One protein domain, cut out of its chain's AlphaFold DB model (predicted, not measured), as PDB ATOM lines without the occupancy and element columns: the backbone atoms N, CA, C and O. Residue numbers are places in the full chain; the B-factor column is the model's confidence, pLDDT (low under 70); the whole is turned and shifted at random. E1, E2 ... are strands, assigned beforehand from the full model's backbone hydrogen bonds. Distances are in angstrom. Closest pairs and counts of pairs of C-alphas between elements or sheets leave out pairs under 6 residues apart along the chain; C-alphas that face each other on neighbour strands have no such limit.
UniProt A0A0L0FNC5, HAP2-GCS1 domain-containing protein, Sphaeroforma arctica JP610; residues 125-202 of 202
ATOM      1  N   GLU A 125     -26.674   5.320  26.187       96.38
ATOM      2  CA  GLU A 125     -25.688   4.265  26.002       96.38
ATOM      3  C   GLU A 125     -24.449   4.823  25.294       96.38
ATOM      4  O   GLU A 125     -24.563   5.496  24.262       96.38
ATOM      5  N   LEU A 126     -23.272   4.564  25.852       94.31
ATOM      6  CA  LEU A 126     -21.982   4.816  25.232       94.31
ATOM      7  C   LEU A 126     -21.479   3.528  24.578       94.31
ATOM      8  O   LEU A 126     -21.289   2.513  25.241       94.31
ATOM      9  N   ILE A 127     -21.208   3.605  23.277       94.12
ATOM     10  CA  ILE A 127     -20.679   2.490  22.491       94.12
ATOM     11  C   ILE A 127     -19.183   2.717  22.266       94.12
ATOM     12  O   ILE A 127     -18.783   3.740  21.705       94.12
ATOM     13  N   ILE A 128     -18.353   1.767  22.701       90.56
ATOM     14  CA  ILE A 128     -16.895   1.804  22.549       90.56
ATOM     15  C   ILE A 128     -16.466   0.632  21.675       90.56
ATOM     16  O   ILE A 128     -16.438  -0.511  22.126       90.56
ATOM     17  N   GLU A 129     -16.080   0.908  20.437       88.12
ATOM     18  CA  GLU A 129     -15.545  -0.118  19.545       88.12
ATOM     19  C   GLU A 129     -14.131  -0.548  19.954       88.12
ATOM     20  O   GLU A 129     -13.275   0.270  20.316       88.12
ATOM     21  N   LYS A 130     -13.870  -1.851  19.872       84.00
ATOM     22  CA  LYS A 130     -12.580  -2.467  20.168       84.00
ATOM     23  C   LYS A 130     -12.107  -3.331  19.006       84.00
ATOM     24  O   LYS A 130     -12.855  -4.107  18.411       84.00
ATOM     25  N   ALA A 131     -10.810  -3.224  18.738       73.88
ATOM     26  CA  ALA A 131     -10.111  -4.130  17.846       73.88
ATOM     27  C   ALA A 131     -10.098  -5.535  18.453       73.88
ATOM     28  O   ALA A 131      -9.621  -5.718  19.576       73.88
ATOM     29  N   SER A 132     -10.564  -6.511  17.684       68.06
ATOM     30  CA  SER A 132     -10.355  -7.928  17.959       68.06
ATOM     31  C   SER A 132      -9.690  -8.538  16.731       68.06
ATOM     32  O   SER A 132      -9.933  -8.113  15.603       68.06
ATOM     33  N   ILE A 133      -8.748  -9.449  16.961       62.25
ATOM     34  CA  ILE A 133      -7.975 -10.085  15.892       62.25
ATOM     35  C   ILE A 133      -8.467 -11.517  15.695       62.25
ATOM     36  O   ILE A 133      -8.810 -12.210  16.654       62.25
ATOM     37  N   ALA A 134      -8.436 -11.964  14.440       60.81
ATOM     38  CA  ALA A 134      -8.778 -13.324  14.034       60.81
ATOM     39  C   ALA A 134     -10.251 -13.737  14.259       60.81
ATOM     40  O   ALA A 134     -10.500 -14.866  14.668       60.81
ATOM     41  N   GLY A 135     -11.229 -12.873  13.958       57.84
ATOM     42  CA  GLY A 135     -12.645 -13.274  13.959       57.84
ATOM     43  C   GLY A 135     -13.235 -13.413  15.362       57.84
ATOM     44  O   GLY A 135     -13.919 -14.393  15.628       57.84
ATOM     45  N   GLY A 136     -12.901 -12.500  16.280       58.94
ATOM     46  CA  GLY A 136     -13.376 -12.554  17.670       58.94
ATOM     47  C   GLY A 136     -12.525 -13.399  18.634       58.94
ATOM     48  O   GLY A 136     -12.768 -13.366  19.834       58.94
ATOM     49  N   VAL A 137     -11.502 -14.124  18.154       60.28
ATOM     50  CA  VAL A 137     -10.726 -15.090  18.969       60.28
ATOM     51  C   VAL A 137      -9.844 -14.425  20.034       60.28
ATOM     52  O   VAL A 137      -9.601 -15.011  21.087       60.28
ATOM     53  N   PHE A 138      -9.379 -13.200  19.792       63.72
ATOM     54  CA  PHE A 138      -8.676 -12.397  20.794       63.72
ATOM     55  C   PHE A 138      -9.435 -11.089  21.018       63.72
ATOM     56  O   PHE A 138      -9.009 -10.022  20.561       63.72
ATOM     57  N   ASP A 139     -10.581 -11.198  21.689       67.06
ATOM     58  CA  ASP A 139     -11.362 -10.037  22.093       67.06
ATOM     59  C   ASP A 139     -10.604  -9.215  23.146       67.06
ATOM     60  O   ASP A 139     -10.013  -9.743  24.089       67.06
ATOM     61  N   ARG A 140     -10.577  -7.899  22.937       77.88
ATOM     62  CA  ARG A 140     -10.010  -6.918  23.871       77.88
ATOM     63  C   ARG A 140     -11.091  -6.200  24.672       77.88
ATOM     64  O   ARG A 140     -10.765  -5.285  25.427       77.88
ATOM     65  N   CYS A 141     -12.351  -6.561  24.464       88.25
ATOM     66  CA  CYS A 141     -13.460  -6.149  25.296       88.25
ATOM     67  C   CYS A 141     -13.474  -6.998  26.574       88.25
ATOM     68  O   CYS A 141     -13.354  -8.219  26.523       88.25
ATOM     69  N   ILE A 142     -13.564  -6.327  27.718       90.44
ATOM     70  CA  ILE A 142     -13.547  -6.935  29.051       90.44
ATOM     71  C   ILE A 142     -14.768  -6.411  29.803       90.44
ATOM     72  O   ILE A 142     -14.887  -5.197  29.980       90.44
ATOM     73  N   ASP A 143     -15.644  -7.313  30.239       92.44
ATOM     74  CA  ASP A 143     -16.865  -7.048  31.013       92.44
ATOM     75  C   ASP A 143     -16.962  -7.921  32.280       92.44
ATOM     76  O   ASP A 143     -18.042  -8.169  32.812       92.44
ATOM     77  N   ASP A 144     -15.815  -8.355  32.808       90.81
ATOM     78  CA  ASP A 144     -15.701  -9.249  33.968       90.81
ATOM     79  C   ASP A 144     -16.014  -8.586  35.325       90.81
ATOM     80  O   ASP A 144     -15.951  -9.233  36.373       90.81
ATOM     81  N   GLY A 145     -16.334  -7.289  35.318       88.69
ATOM     82  CA  GLY A 145     -16.637  -6.509  36.514       88.69
ATOM     83  C   GLY A 145     -15.400  -6.074  37.305       88.69
ATOM     84  O   GLY A 145     -15.550  -5.536  38.399       88.69
ATOM     85  N   SER A 146     -14.184  -6.276  36.790       89.12
ATOM     86  CA  SER A 146     -12.958  -5.727  37.380       89.12
ATOM     87  C   SER A 146     -12.817  -4.224  37.100       89.12
ATOM     88  O   SER A 146     -13.464  -3.681  36.203       89.12
ATOM     89  N   THR A 147     -11.915  -3.533  37.809       86.81
ATOM     90  CA  THR A 147     -11.601  -2.117  37.525       86.81
ATOM     91  C   THR A 147     -11.011  -1.895  36.132       86.81
ATOM     92  O   THR A 147     -11.040  -0.770  35.640       86.81
ATOM     93  N   ASP A 148     -10.507  -2.961  35.508       89.19
ATOM     94  CA  ASP A 148      -9.912  -2.962  34.171       89.19
ATOM     95  C   ASP A 148     -10.942  -3.303  33.073       89.19
ATOM     96  O   ASP A 148     -10.585  -3.410  31.895       89.19
ATOM     97  N   SER A 149     -12.227  -3.428  33.437       92.56
ATOM     98  CA  SER A 149     -13.336  -3.537  32.483       92.56
ATOM     99  C   SER A 149     -13.312  -2.377  31.487       92.56
ATOM    100  O   SER A 149     -12.946  -1.246  31.809       92.56
ATOM    101  N   THR A 150     -13.742  -2.633  30.255       93.00
ATOM    102  CA  THR A 150     -13.587  -1.691  29.138       93.00
ATOM    103  C   THR A 150     -14.327  -0.370  29.347       93.00
ATOM    104  O   THR A 150     -13.804   0.683  28.976       93.00
ATOM    105  N   CYS A 151     -15.512  -0.418  29.954       93.50
ATOM    106  CA  CYS A 151     -16.293   0.766  30.316       93.50
ATOM    107  C   CYS A 151     -15.909   1.339  31.693       93.50
ATOM    108  O   CYS A 151     -16.434   2.372  32.105       93.50
ATOM    109  N   GLY A 152     -14.979   0.692  32.401       94.00
ATOM    110  CA  GLY A 152     -14.726   0.913  33.819       94.00
ATOM    111  C   GLY A 152     -15.849   0.355  34.691       94.00
ATOM    112  O   GLY A 152     -16.704  -0.386  34.225       94.00
ATOM    113  N   VAL A 153     -15.840   0.714  35.973       94.75
ATOM    114  CA  VAL A 153     -16.881   0.354  36.945       94.75
ATOM    115  C   VAL A 153     -17.333   1.609  37.679       94.75
ATOM    116  O   VAL A 153     -16.535   2.513  37.944       94.75
ATOM    117  N   PHE A 154     -18.612   1.679  38.035       95.25
ATOM    118  CA  PHE A 154     -19.124   2.772  38.847       95.25
ATOM    119  C   PHE A 154     -18.891   2.475  40.330       95.25
ATOM    120  O   PHE A 154     -19.358   1.466  40.862       95.25
ATOM    121  N   ILE A 155     -18.170   3.372  41.004       94.56
ATOM    122  CA  ILE A 155     -17.885   3.279  42.437       94.56
ATOM    123  C   ILE A 155     -18.749   4.287  43.180       94.56
ATOM    124  O   ILE A 155     -18.611   5.500  42.993       94.56
ATOM    125  N   ASP A 156     -19.601   3.780  44.064       93.00
ATOM    126  CA  ASP A 156     -20.391   4.606  44.959       93.00
ATOM    127  C   ASP A 156     -19.511   5.118  46.105       93.00
ATOM    128  O   ASP A 156     -19.212   4.415  47.076       93.00
ATOM    129  N   ARG A 157     -19.065   6.369  45.973       92.50
ATOM    130  CA  ARG A 157     -18.208   7.027  46.967       92.50
ATOM    131  C   ARG A 157     -18.941   7.378  48.258       92.50
ATOM    132  O   ARG A 157     -18.283   7.572  49.277       92.50
ATOM    133  N   GLU A 158     -20.265   7.474  48.225       91.75
ATOM    134  CA  GLU A 158     -21.069   7.790  49.406       91.75
ATOM    135  C   GLU A 158     -21.309   6.528  50.245       91.75
ATOM    136  O   GLU A 158     -21.274   6.586  51.473       91.75
ATOM    137  N   ASN A 159     -21.422   5.367  49.596       89.19
ATOM    138  CA  ASN A 159     -21.577   4.070  50.252       89.19
ATOM    139  C   ASN A 159     -20.248   3.305  50.365       89.19
ATOM    140  O   ASN A 159     -20.080   2.232  49.793       89.19
ATOM    141  N   ASN A 160     -19.297   3.834  51.144       91.75
ATOM    142  CA  ASN A 160     -18.023   3.171  51.483       91.75
ATOM    143  C   ASN A 160     -17.148   2.753  50.282       91.75
ATOM    144  O   ASN A 160     -16.377   1.799  50.391       91.75
ATOM    145  N   ASN A 161     -17.218   3.468  49.154       91.56
ATOM    146  CA  ASN A 161     -16.500   3.119  47.920       91.56
ATOM    147  C   ASN A 161     -16.842   1.710  47.408       91.56
ATOM    148  O   ASN A 161     -15.980   1.010  46.874       91.56
ATOM    149  N   VAL A 162     -18.092   1.281  47.588       94.81
ATOM    150  CA  VAL A 162     -18.568  -0.004  47.078       94.81
ATOM    151  C   VAL A 162     -18.812   0.108  45.575       94.81
ATOM    152  O   VAL A 162     -19.405   1.072  45.086       94.81
ATOM    153  N   GLN A 163     -18.341  -0.888  44.829       93.50
ATOM    154  CA  GLN A 163     -18.638  -1.005  43.408       93.50
ATOM    155  C   GLN A 163     -20.120  -1.322  43.205       93.50
ATOM    156  O   GLN A 163     -20.652  -2.254  43.811       93.50
ATOM    157  N   VAL A 164     -20.774  -0.566  42.325       93.88
ATOM    158  CA  VAL A 164     -22.159  -0.829  41.940       93.88
ATOM    159  C   VAL A 164     -22.188  -2.051  41.015       93.88
ATOM    160  O   VAL A 164     -21.491  -2.044  39.993       93.88
ATOM    161  N   PRO A 165     -22.959  -3.102  41.349       93.56
ATOM    162  CA  PRO A 165     -23.071  -4.292  40.511       93.56
ATOM    163  C   PRO A 165     -23.552  -3.951  39.099       93.56
ATOM    164  O   PRO A 165     -24.375  -3.050  38.934       93.56
ATOM    165  N   GLU A 166     -23.052  -4.679  38.099       93.94
ATOM    166  CA  GLU A 166     -23.423  -4.532  36.679       93.94
ATOM    167  C   GLU A 166     -23.138  -3.150  36.064       93.94
ATOM    168  O   GLU A 166     -23.591  -2.833  34.966       93.94
ATOM    169  N   SER A 167     -22.360  -2.308  36.748       95.75
ATOM    170  CA  SER A 167     -21.988  -0.986  36.237       95.75
ATOM    171  C   SER A 167     -20.902  -1.020  35.164       95.75
ATOM    172  O   SER A 167     -20.636   0.018  34.556       95.75
ATOM    173  N   GLN A 168     -20.291  -2.186  34.930       95.38
ATOM    174  CA  GLN A 168     -19.270  -2.399  33.905       95.38
ATOM    175  C   GLN A 168     -19.816  -2.457  32.476       95.38
ATOM    176  O   GLN A 168     -19.036  -2.472  31.524       95.38
ATOM    177  N   GLY A 169     -21.142  -2.480  32.321       95.56
ATOM    178  CA  GLY A 169     -21.767  -2.675  31.022       95.56
ATOM    179  C   GLY A 169     -21.578  -4.104  30.515       95.56
ATOM    180  O   GLY A 169     -21.480  -5.042  31.305       95.56
ATOM    181  N   PHE A 170     -21.551  -4.273  29.196       94.44
ATOM    182  CA  PHE A 170     -21.386  -5.586  28.568       94.44
ATOM    183  C   PHE A 170     -20.642  -5.501  27.236       94.44
ATOM    184  O   PHE A 170     -20.647  -4.467  26.558       94.44
ATOM    185  N   CYS A 171     -20.030  -6.616  26.844       91.00
ATOM    186  CA  CYS A 171     -19.349  -6.767  25.567       91.00
ATOM    187  C   CYS A 171     -20.229  -7.456  24.515       91.00
ATOM    188  O   CYS A 171     -21.045  -8.330  24.800       91.00
ATOM    189  N   CYS A 172     -20.058  -7.054  23.261       87.75
ATOM    190  CA  CYS A 172     -20.595  -7.727  22.082       87.75
ATOM    191  C   CYS A 172     -19.456  -7.943  21.094       87.75
ATOM    192  O   CYS A 172     -18.731  -6.993  20.802       87.75
ATOM    193  N   SER A 173     -19.340  -9.143  20.539       83.38
ATOM    194  CA  SER A 173     -18.327  -9.490  19.545       83.38
ATOM    195  C   SER A 173     -18.940 -10.201  18.345       83.38
ATOM    196  O   SER A 173     -20.054 -10.728  18.406       83.38
ATOM    197  N   CYS A 174     -18.218 -10.177  17.229       78.56
ATOM    198  CA  CYS A 174     -18.541 -10.990  16.069       78.56
ATOM    199  C   CYS A 174     -18.414 -12.471  16.431       78.56
ATOM    200  O   CYS A 174     -17.390 -12.896  16.967       78.56
ATOM    201  N   ASP A 175     -19.420 -13.269  16.084       71.19
ATOM    202  CA  ASP A 175     -19.256 -14.718  16.091       71.19
ATOM    203  C   ASP A 175     -18.336 -15.134  14.930       71.19
ATOM    204  O   ASP A 175     -18.305 -14.505  13.869       71.19
ATOM    205  N   THR A 176     -17.625 -16.243  15.106       60.97
ATOM    206  CA  THR A 176     -16.769 -16.896  14.102       60.97
ATOM    207  C   THR A 176     -17.479 -17.237  12.782       60.97
ATOM    208  O   THR A 176     -16.811 -17.498  11.781       60.97
ATOM    209  N   PHE A 177     -18.817 -17.202  12.756       58.72
ATOM    210  CA  PHE A 177     -19.659 -17.414  11.572       58.72
ATOM    211  C   PHE A 177     -20.469 -16.181  11.144       58.72
ATOM    212  O   PHE A 177     -21.339 -16.313  10.280       58.72
ATOM    213  N   GLY A 178     -20.210 -15.008  11.734       56.09
ATOM    214  CA  GLY A 178     -20.922 -13.772  11.413       56.09
ATOM    215  C   GLY A 178     -20.822 -13.464   9.921       56.09
ATOM    216  O   GLY A 178     -19.727 -13.286   9.385       56.09
ATOM    217  N   GLN A 179     -21.962 -13.454   9.231       57.12
ATOM    218  CA  GLN A 179     -22.003 -13.146   7.805       57.12
ATOM    219  C   GLN A 179     -22.179 -11.642   7.603       57.12
ATOM    220  O   GLN A 179     -22.822 -10.955   8.396       57.12
ATOM    221  N   ASN A 180     -21.653 -11.129   6.488       56.34
ATOM    222  CA  ASN A 180     -21.968  -9.783   6.012       56.34
ATOM    223  C   ASN A 180     -23.490  -9.677   5.784       56.34
ATOM    224  O   ASN A 180     -23.991 -10.164   4.770       56.34
ATOM    225  N   GLY A 181     -24.217  -9.082   6.735       61.09
ATOM    226  CA  GLY A 181     -25.679  -8.944   6.698       61.09
ATOM    227  C   GLY A 181     -26.386  -9.026   8.056       61.09
ATOM    228  O   GLY A 181     -27.551  -8.636   8.136       61.09
ATOM    229  N   ASP A 182     -25.709  -9.493   9.106       70.88
ATOM    230  CA  ASP A 182     -26.253  -9.472  10.468       70.88
ATOM    231  C   ASP A 182     -26.247  -8.045  11.047       70.88
ATOM    232  O   ASP A 182     -25.334  -7.258  10.799       70.88
ATOM    233  N   ILE A 183     -27.287  -7.697  11.815       75.00
ATOM    234  CA  ILE A 183     -27.395  -6.387  12.470       75.00
ATOM    235  C   ILE A 183     -26.750  -6.483  13.850       75.00
ATOM    236  O   ILE A 183     -27.276  -7.146  14.747       75.00
ATOM    237  N   PHE A 184     -25.642  -5.773  14.032       80.25
ATOM    238  CA  PHE A 184     -24.955  -5.659  15.314       80.25
ATOM    239  C   PHE A 184     -25.384  -4.383  16.040       80.25
ATOM    240  O   PHE A 184     -25.629  -3.351  15.418       80.25
ATOM    241  N   ARG A 185     -25.453  -4.430  17.378       85.88
ATOM    242  CA  ARG A 185     -25.887  -3.298  18.223       85.88
ATOM    243  C   ARG A 185     -25.063  -2.023  17.989       85.88
ATOM    244  O   ARG A 185     -25.582  -0.919  18.110       85.88
ATOM    245  N   SER A 186     -23.794  -2.205  17.651       85.81
ATOM    246  CA  SER A 186     -22.789  -1.177  17.368       85.81
ATOM    247  C   SER A 186     -22.455  -1.042  15.878       85.81
ATOM    248  O   SER A 186     -21.514  -0.334  15.555       85.81
ATOM    249  N   ASP A 187     -23.195  -1.710  14.983       84.81
ATOM    250  CA  ASP A 187     -22.952  -1.701  13.528       84.81
ATOM    251  C   ASP A 187     -21.512  -2.106  13.131       84.81
ATOM    252  O   ASP A 187     -20.910  -1.579  12.198       84.81
ATOM    253  N   ILE A 188     -20.937  -3.049  13.885       80.19
ATOM    254  CA  ILE A 188     -19.583  -3.568  13.671       80.19
ATOM    255  C   ILE A 188     -19.464  -4.327  12.339       80.19
ATOM    256  O   ILE A 188     -20.284  -5.193  12.029       80.19
ATOM    257  N   ASP A 189     -18.371  -4.085  11.605       76.69
ATOM    258  CA  ASP A 189     -18.002  -4.841  10.402       76.69
ATOM    259  C   ASP A 189     -17.276  -6.149  10.756       76.69
ATOM    260  O   ASP A 189     -16.058  -6.176  10.964       76.69
ATOM    261  N   CYS A 190     -18.027  -7.251  10.773       75.88
ATOM    262  CA  CYS A 190     -17.498  -8.600  10.985       75.88
ATOM    263  C   CYS A 190     -16.862  -9.238   9.733       75.88
ATOM    264  O   CYS A 190     -16.259 -10.307   9.833       75.88
ATOM    265  N   GLY A 191     -16.959  -8.608   8.556       69.62
ATOM    266  CA  GLY A 191     -16.436  -9.135   7.292       69.62
ATOM    267  C   GLY A 191     -14.934  -8.938   7.096       69.62
ATOM    268  O   GLY A 191     -14.321  -9.606   6.257       69.62
ATOM    269  N   ASN A 192     -14.322  -8.033   7.862       71.19
ATOM    270  CA  ASN A 192     -12.903  -7.716   7.789       71.19
ATOM    271  C   ASN A 192     -12.167  -8.225   9.039       71.19
ATOM    272  O   ASN A 192     -12.440  -7.809  10.153       71.19
ATOM    273  N   ILE A 193     -11.187  -9.116   8.874       65.81
ATOM    274  CA  ILE A 193     -10.444  -9.713  10.003       65.81
ATOM    275  C   ILE A 193      -9.461  -8.744  10.693       65.81
ATOM    276  O   ILE A 193      -8.833  -9.099  11.691       65.81
ATOM    277  N   PHE A 194      -9.310  -7.535  10.145       64.69
ATOM    278  CA  PHE A 194      -8.454  -6.468  10.664       64.69
ATOM    279  C   PHE A 194      -9.244  -5.244  11.167       64.69
ATOM    280  O   PHE A 194      -8.623  -4.237  11.512       64.69
ATOM    281  N   SER A 195     -10.583  -5.290  11.184       66.75
ATOM    282  CA  SER A 195     -11.437  -4.222  11.722       66.75
ATOM    283  C   SER A 195     -11.674  -4.375  13.231       66.75
ATOM    284  O   SER A 195     -11.244  -5.340  13.870       66.75
ATOM    285  N   ASN A 196     -12.358  -3.392  13.824       68.44
ATOM    286  CA  ASN A 196     -12.984  -3.581  15.126       68.44
ATOM    287  C   ASN A 196     -14.031  -4.684  14.989       68.44
ATOM    288  O   ASN A 196     -14.895  -4.570  14.134       68.44
ATOM    289  N   GLN A 197     -13.929  -5.738  15.797       78.69
ATOM    290  CA  GLN A 197     -14.854  -6.881  15.779       78.69
ATOM    291  C   GLN A 197     -15.541  -7.081  17.136       78.69
ATOM    292  O   GLN A 197     -16.202  -8.093  17.360       78.69
ATOM    293  N   ALA A 198     -15.372  -6.125  18.053       85.25
ATOM    294  CA  ALA A 198     -16.038  -6.103  19.343       85.25
ATOM    295  C   ALA A 198     -16.430  -4.678  19.749       85.25
ATOM    296  O   ALA A 198     -15.878  -3.692  19.262       85.25
ATOM    297  N   SER A 199     -17.396  -4.568  20.653       89.06
ATOM    298  CA  SER A 199     -17.854  -3.308  21.243       89.06
ATOM    299  C   SER A 199     -18.227  -3.506  22.697       89.06
ATOM    300  O   SER A 199     -18.831  -4.521  23.037       89.06
ATOM    301  N   ALA A 200     -17.928  -2.506  23.513       92.44
ATOM    302  CA  ALA A 200     -18.450  -2.383  24.861       92.44
ATOM    303  C   ALA A 200     -19.609  -1.380  24.883       92.44
ATOM    304  O   ALA A 200     -19.579  -0.382  24.154       92.44
ATOM    305  N   HIS A 201     -20.603  -1.653  25.720       94.81
ATOM    306  CA  HIS A 201     -21.831  -0.874  25.851       94.81
ATOM    307  C   HIS A 201     -22.031  -0.491  27.317       94.81
ATOM    308  O   HIS A 201     -22.047  -1.380  28.171       94.81
ATOM    309  N   TRP A 202     -22.149   0.809  27.601       91.62
ATOM    310  CA  TRP A 202     -22.322   1.367  28.951       91.62
ATOM    311  C   TRP A 202     -23.527   2.289  29.044       91.62
ATOM    312  O   TRP A 202     -23.595   3.213  28.207       91.62
TER     313      TRP A 202
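AT A GLANCE: This is residues 125 to 202 of the 202 residues of the protein "HAP2-GCS1 domain-containing protein" of Sphaeroforma arctica JP610 (UniProt A0A0L0FNC5). Little regular structure: a small three-stranded antiparallel sheet among long loops, with a looped arm, residues 153 to 168, making one end and residues 174 to 195 looping at the other. Of 78 printed residues, 15 are in the named strands E1, E2, E3, sheet order E1 E3 E2: all strand, no named helix. The whole is only just loose, close to compact, radius of gyration of the C-alphas 14.3 A, spans 47 by 21 by 15 A.

HOW THE PARTS SIT: Edge strand E1, residues 127 to 131, is antiparallel to inner strand E3, residues 196 to 201; N 128 and O 200 are within hydrogen-bond range, 2.9 A. Edge strand E2, residues 170 to 173, forms a hairpin with E3; N 172 and O 199 are within hydrogen-bond range, 2.8 A.

IN THESE COORDINATES: E1 runs 13.3 A from C-alpha 127 at (-20.679, 2.490, 22.491); E2 10.3 A; E3 14.2 A to C-alpha 201 at (-21.831, -0.874, 25.851).

THE WHOLE: The printed part has no cut. Both links are long, 38 and 22 residues. Residues 132 to 139, 176 to 181, 191 and 193 to 196 have pLDDT under 70.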